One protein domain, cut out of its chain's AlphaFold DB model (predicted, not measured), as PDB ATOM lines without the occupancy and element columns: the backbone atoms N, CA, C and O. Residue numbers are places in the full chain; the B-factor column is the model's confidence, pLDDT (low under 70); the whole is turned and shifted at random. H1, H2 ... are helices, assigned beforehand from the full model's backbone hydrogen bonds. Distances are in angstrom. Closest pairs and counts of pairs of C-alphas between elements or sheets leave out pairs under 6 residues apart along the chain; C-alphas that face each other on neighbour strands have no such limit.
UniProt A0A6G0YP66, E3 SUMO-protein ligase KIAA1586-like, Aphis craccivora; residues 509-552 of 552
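This is residues 509 to 552 of the 552 residues of the protein "E3 SUMO-protein ligase KIAA1586-like" of Aphis craccivora (UniProt A0A6G0YP66). There is little regular structure here: one longer helix, H2, is the base of a loose, open U, with loop 520 to 528 and tail 542 to 552 turned to the same side at its two ends. The small helix H1 packs on H2's first residues, and residues 541 to 546 stick out. The printed part has 44 residues with two named helices, H1 then H2, and no named strand; the class is all helix, with 17 residues in named elements. It is loose, with a radius of gyration of the C-alphas of 11.8 A and spans of 31 by 21 by 17 A.

H2, residues 529 to 541, runs 18.7 A from C-alpha 529 at (-39.863, 49.537, 24.229) to C-alpha 541 at (-33.896, 45.161, 41.349). H1, residues 516 to 519, measures 5.3 A and begins at C-alpha 516 at (-43.871, 45.979, 26.556).

H2 touches H1 with residues 529 to 533 alone; the closest C-alphas, of Gly 516 and Ile 529, are 5.8 A apart. Every O i to N i+4 pair of H2 is within hydrogen-bond range; H1 is too short for one, and its 1 O i to N i+3 pair is not within range.

The C-alphas farthest apart, of Thr 527 and Ile 552, are 32.2 A apart. The printed part has no cut, and the link from H1 to H2 is short. Confidence is under 70 at residue 527 and residues 542 to 552.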
ATOM      1  N   MET A 509     -45.885  44.150  41.453       79.56
ATOM      2  CA  MET A 509     -44.708  44.387  40.600       79.56
ATOM      3  C   MET A 509     -44.013  43.089  40.156       79.56
ATOM      4  O   MET A 509     -43.695  42.931  38.975       79.56
ATOM      5  N   ASP A 510     -43.883  42.111  41.055       79.44
ATOM      6  CA  ASP A 510     -43.249  40.815  40.765       79.44
ATOM      7  C   ASP A 510     -44.007  39.971  39.733       79.44
ATOM      8  O   ASP A 510     -43.418  39.155  39.023       79.44
ATOM      9  N   LYS A 511     -45.324  40.176  39.606       83.19
ATOM     10  CA  LYS A 511     -46.170  39.442  38.651       83.19
ATOM     11  C   LYS A 511     -45.984  39.933  37.214       83.19
ATOM     12  O   LYS A 511     -46.413  39.246  36.288       83.19
ATOM     13  N   PHE A 512     -45.364  41.099  37.019       82.50
ATOM     14  CA  PHE A 512     -45.170  41.718  35.710       82.50
ATOM     15  C   PHE A 512     -43.707  41.598  35.258       82.50
ATOM     16  O   PHE A 512     -42.848  42.402  35.649       82.50
ATOM     17  N   PRO A 513     -43.379  40.613  34.396       81.38
ATOM     18  CA  PRO A 513     -42.014  40.446  33.913       81.38
ATOM     19  C   PRO A 513     -41.580  41.608  33.011       81.38
ATOM     20  O   PRO A 513     -40.427  42.023  33.106       81.38
ATOM     21  N   SER A 514     -42.507  42.151  32.211       84.06
ATOM     22  CA  SER A 514     -42.258  43.177  31.195       84.06
ATOM     23  C   SER A 514     -43.402  44.190  31.092       84.06
ATOM     24  O   SER A 514     -44.562  43.827  31.305       84.06
ATOM     25  N   LEU A 515     -43.078  45.431  30.707       84.56
ATOM     26  CA  LEU A 515     -44.054  46.487  30.389       84.56
ATOM     27  C   LEU A 515     -44.329  46.647  28.881       84.56
ATOM     28  O   LEU A 515     -45.129  47.496  28.492       84.56
ATOM     29  N   GLY A 516     -43.732  45.824  28.012       81.75
ATOM     30  CA  GLY A 516     -43.871  45.979  26.556       81.75
ATOM     31  C   GLY A 516     -45.305  45.838  26.027       81.75
ATOM     32  O   GLY A 516     -45.664  46.461  25.037       81.75
ATOM     33  N   ASN A 517     -46.171  45.084  26.710       80.38
ATOM     34  CA  ASN A 517     -47.590  45.006  26.333       80.38
ATOM     35  C   ASN A 517     -48.359  46.292  26.673       80.38
ATOM     36  O   ASN A 517     -49.336  46.615  26.002       80.38
ATOM     37  N   ILE A 518     -47.913  47.024  27.697       80.44
ATOM     38  CA  ILE A 518     -48.541  48.268  28.151       80.44
ATOM     39  C   ILE A 518     -48.198  49.407  27.198       80.44
ATOM     40  O   ILE A 518     -49.073  50.212  26.884       80.44
ATOM     41  N   SER A 519     -46.968  49.457  26.675       78.56
ATOM     42  CA  SER A 519     -46.556  50.518  25.743       78.56
ATOM     43  C   SER A 519     -47.433  50.582  24.485       78.56
ATOM     44  O   SER A 519     -47.680  51.673  23.979       78.56
ATOM     45  N   LEU A 520     -48.002  49.453  24.041       79.94
ATOM     46  CA  LEU A 520     -48.955  49.401  22.921       79.94
ATOM     47  C   LEU A 520     -50.226  50.227  23.168       79.94
ATOM     48  O   LEU A 520     -50.838  50.721  22.223       79.94
ATOM     49  N   HIS A 521     -50.636  50.373  24.427       77.75
ATOM     50  CA  HIS A 521     -51.804  51.167  24.809       77.75
ATOM     51  C   HIS A 521     -51.470  52.647  25.040       77.75
ATOM     52  O   HIS A 521     -52.384  53.470  25.109       77.75
ATOM     53  N   PHE A 522     -50.182  52.985  25.135       79.81
ATOM     54  CA  PHE A 522     -49.674  54.306  25.505       79.81
ATOM     55  C   PHE A 522     -48.531  54.765  24.568       79.81
ATOM     56  O   PHE A 522     -47.453  55.121  25.053       79.81
ATOM     57  N   PRO A 523     -48.745  54.798  23.235       72.88
ATOM     58  CA  PRO A 523     -47.682  55.048  22.253       72.88
ATOM     59  C   PRO A 523     -47.017  56.425  22.408       72.88
ATOM     60  O   PRO A 523     -45.825  56.569  22.161       72.88
ATOM     61  N   LYS A 524     -47.756  57.423  22.911       74.69
ATOM     62  CA  LYS A 524     -47.271  58.797  23.123       74.69
ATOM     63  C   LYS A 524     -46.134  58.919  24.143       74.69
ATOM     64  O   LYS A 524     -45.432  59.928  24.152       74.69
ATOM     65  N   PHE A 525     -45.994  57.944  25.041       73.50
ATOM     66  CA  PHE A 525     -45.069  58.030  26.174       73.50
ATOM     67  C   PHE A 525     -43.722  57.367  25.908       73.50
ATOM     68  O   PHE A 525     -42.739  57.744  26.539       73.50
ATOM     69  N   TYR A 526     -43.661  56.407  24.983       70.50
ATOM     70  CA  TYR A 526     -42.474  55.582  24.788       70.50
ATOM     71  C   TYR A 526     -42.206  55.367  23.307       70.50
ATOM     72  O   TYR A 526     -43.018  54.794  22.587       70.50
ATOM     73  N   THR A 527     -41.028  55.792  22.870       67.44
ATOM     74  CA  THR A 527     -40.516  55.525  21.524       67.44
ATOM     75  C   THR A 527     -39.672  54.249  21.473       67.44
ATOM     76  O   THR A 527     -39.639  53.597  20.433       67.44
ATOM     77  N   ASP A 528     -39.042  53.857  22.589       82.94
ATOM     78  CA  ASP A 528     -38.215  52.652  22.705       82.94
ATOM     79  C   ASP A 528     -38.737  51.703  23.799       82.94
ATOM     80  O   ASP A 528     -38.627  51.953  25.000       82.94
ATOM     81  N   ILE A 529     -39.305  50.579  23.359       84.12
ATOM     82  CA  ILE A 529     -39.863  49.537  24.229       84.12
ATOM     83  C   ILE A 529     -38.754  48.788  24.983       84.12
ATOM     84  O   ILE A 529     -38.980  48.339  26.106       84.12
ATOM     85  N   TYR A 530     -37.561  48.650  24.395       85.00
ATOM     86  CA  TYR A 530     -36.448  47.954  25.043       85.00
ATOM     87  C   TYR A 530     -35.891  48.774  26.202       85.00
ATOM     88  O   TYR A 530     -35.660  48.215  27.273       85.00
ATOM     89  N   ALA A 531     -35.734  50.087  26.014       85.75
ATOM     90  CA  ALA A 531     -35.337  50.993  27.086       85.75
ATOM     91  C   ALA A 531     -36.322  50.927  28.267       85.75
ATOM     92  O   ALA A 531     -35.898  50.698  29.399       85.75
ATOM     93  N   LEU A 532     -37.631  50.996  27.989       85.69
ATOM     94  CA  LEU A 532     -38.680  50.860  29.007       85.69
ATOM     95  C   LEU A 532     -38.579  49.537  29.786       85.69
ATOM     96  O   LEU A 532     -38.713  49.519  31.010       85.69
ATOM     97  N   ASP A 533     -38.351  48.415  29.096       86.06
ATOM     98  CA  ASP A 533     -38.258  47.110  29.762       86.06
ATOM     99  C   ASP A 533     -37.002  46.986  30.634       86.06
ATOM    100  O   ASP A 533     -37.044  46.373  31.703       86.06
ATOM    101  N   ILE A 534     -35.887  47.579  30.199       85.69
ATOM    102  CA  ILE A 534     -34.643  47.626  30.974       85.69
ATOM    103  C   ILE A 534     -34.848  48.458  32.242       85.69
ATOM    104  O   ILE A 534     -34.536  47.974  33.331       85.69
ATOM    105  N   GLU A 535     -35.418  49.659  32.119       86.19
ATOM    106  CA  GLU A 535     -35.727  50.531  33.258       86.19
ATOM    107  C   GLU A 535     -36.644  49.830  34.266       86.19
ATOM    108  O   GLU A 535     -36.355  49.820  35.462       86.19
ATOM    109  N   TRP A 536     -37.692  49.145  33.796       86.56
ATOM    110  CA  TRP A 536     -38.590  48.374  34.658       86.56
ATOM    111  C   TRP A 536     -37.874  47.253  35.424       86.56
ATOM    112  O   TRP A 536     -38.143  47.009  36.602       86.56
ATOM    113  N   ARG A 537     -36.949  46.541  34.775       83.44
ATOM    114  CA  ARG A 537     -36.171  45.483  35.437       83.44
ATOM    115  C   ARG A 537     -35.190  46.047  36.454       83.44
ATOM    116  O   ARG A 537     -35.030  45.440  37.510       83.44
ATOM    117  N   MET A 538     -34.561  47.182  36.152       84.25
ATOM    118  CA  MET A 538     -33.699  47.887  37.102       84.25
ATOM    119  C   MET A 538     -34.496  48.354  38.319       84.25
ATOM    120  O   MET A 538     -34.059  48.125  39.442       84.25
ATOM    121  N   LEU A 539     -35.695  48.902  38.102       82.62
ATOM    122  CA  LEU A 539     -36.598  49.341  39.165       82.62
ATOM    123  C   LEU A 539     -36.957  48.203  40.131       82.62
ATOM    124  O   LEU A 539     -36.888  48.371  41.342       82.62
ATOM    125  N   LYS A 540     -37.284  47.017  39.605       78.56
ATOM    126  CA  LYS A 540     -37.562  45.827  40.429       78.56
ATOM    127  C   LYS A 540     -36.341  45.317  41.197       78.56
ATOM    128  O   LYS A 540     -36.500  44.650  42.211       78.56
ATOM    129  N   ALA A 541     -35.134  45.569  40.691       74.25
ATOM    130  CA  ALA A 541     -33.896  45.161  41.349       74.25
ATOM    131  C   ALA A 541     -33.461  46.148  42.447       74.25
ATOM    132  O   ALA A 541     -32.748  45.758  43.372       74.25
ATOM    133  N   SER A 542     -33.879  47.414  42.361       69.81
ATOM    134  CA  SER A 542     -33.656  48.407  43.408       69.81
ATOM    135  C   SER A 542     -34.669  48.235  44.546       69.81
ATOM    136  O   SER A 542     -35.834  48.584  44.395       69.81
ATOM    137  N   ASN A 543     -34.218  47.756  45.709       55.59
ATOM    138  CA  ASN A 543     -35.028  47.674  46.939       55.59
ATOM    139  C   ASN A 543     -35.376  49.052  47.558       55.59
ATOM    140  O   ASN A 543     -36.022  49.093  48.600       55.59
ATOM    141  N   ASP A 544     -34.944  50.162  46.948       50.84
ATOM    142  CA  ASP A 544     -34.898  51.493  47.581       50.84
ATOM    143  C   ASP A 544     -35.977  52.482  47.101       50.84
ATOM    144  O   ASP A 544     -35.953  53.652  47.478       50.84
ATOM    145  N   LEU A 545     -36.931  52.058  46.269       53.16
ATOM    146  CA  LEU A 545     -37.991  52.941  45.775       53.16
ATOM    147  C   LEU A 545     -39.323  52.617  46.453       53.16
ATOM    148  O   LEU A 545     -40.030  51.681  46.079       53.16
ATOM    149  N   ASP A 546     -39.666  53.431  47.453       46.41
ATOM    150  CA  ASP A 546     -40.992  53.464  48.070       46.41
ATOM    151  C   ASP A 546     -41.985  54.072  47.058       46.41
ATOM    152  O   ASP A 546     -42.309  55.256  47.079       46.41
ATOM    153  N   ILE A 547     -42.423  53.268  46.078       49.44
ATOM    154  CA  ILE A 547     -43.398  53.648  45.028       49.44
ATOM    155  C   ILE A 547     -44.822  53.612  45.609       49.44
ATOM    156  O   ILE A 547     -45.803  53.295  44.931       49.44
ATOM    157  N   SER A 548     -44.982  53.888  46.902       42.91
ATOM    158  CA  SER A 548     -46.304  53.968  47.492       42.91
ATOM    159  C   SER A 548     -47.017  55.201  46.927       42.91
ATOM    160  O   SER A 548     -46.902  56.308  47.433       42.91
ATOM    161  N   LEU A 549     -47.869  54.986  45.918       44.72
ATOM    162  CA  LEU A 549     -48.946  55.917  45.534       44.72
ATOM    163  C   LEU A 549     -49.952  56.152  46.685       44.72
ATOM    164  O   LEU A 549     -50.902  56.925  46.555       44.72
ATOM    165  N   ASN A 550     -49.767  55.453  47.808       35.53
ATOM    166  CA  ASN A 550     -50.354  55.781  49.093       35.53
ATOM    167  C   ASN A 550     -49.473  56.869  49.711       35.53
ATOM    168  O   ASN A 550     -48.403  56.555  50.220       35.53
ATOM    169  N   GLY A 551     -49.909  58.120  49.570       34.69
ATOM    170  CA  GLY A 551     -49.157  59.302  49.973       34.69
ATOM    171  C   GLY A 551     -48.525  59.219  51.362       34.69
ATOM    172  O   GLY A 551     -49.056  58.580  52.276       34.69
ATOM    173  N   ILE A 552     -47.392  59.909  51.473       30.92
ATOM    174  CA  ILE A 552     -46.964  60.549  52.719       30.92
ATOM    175  C   ILE A 552     -47.991  61.623  53.080       30.92
ATOM    176  O   ILE A 552     -48.464  62.309  52.143       30.92
TER     177      ILE A 552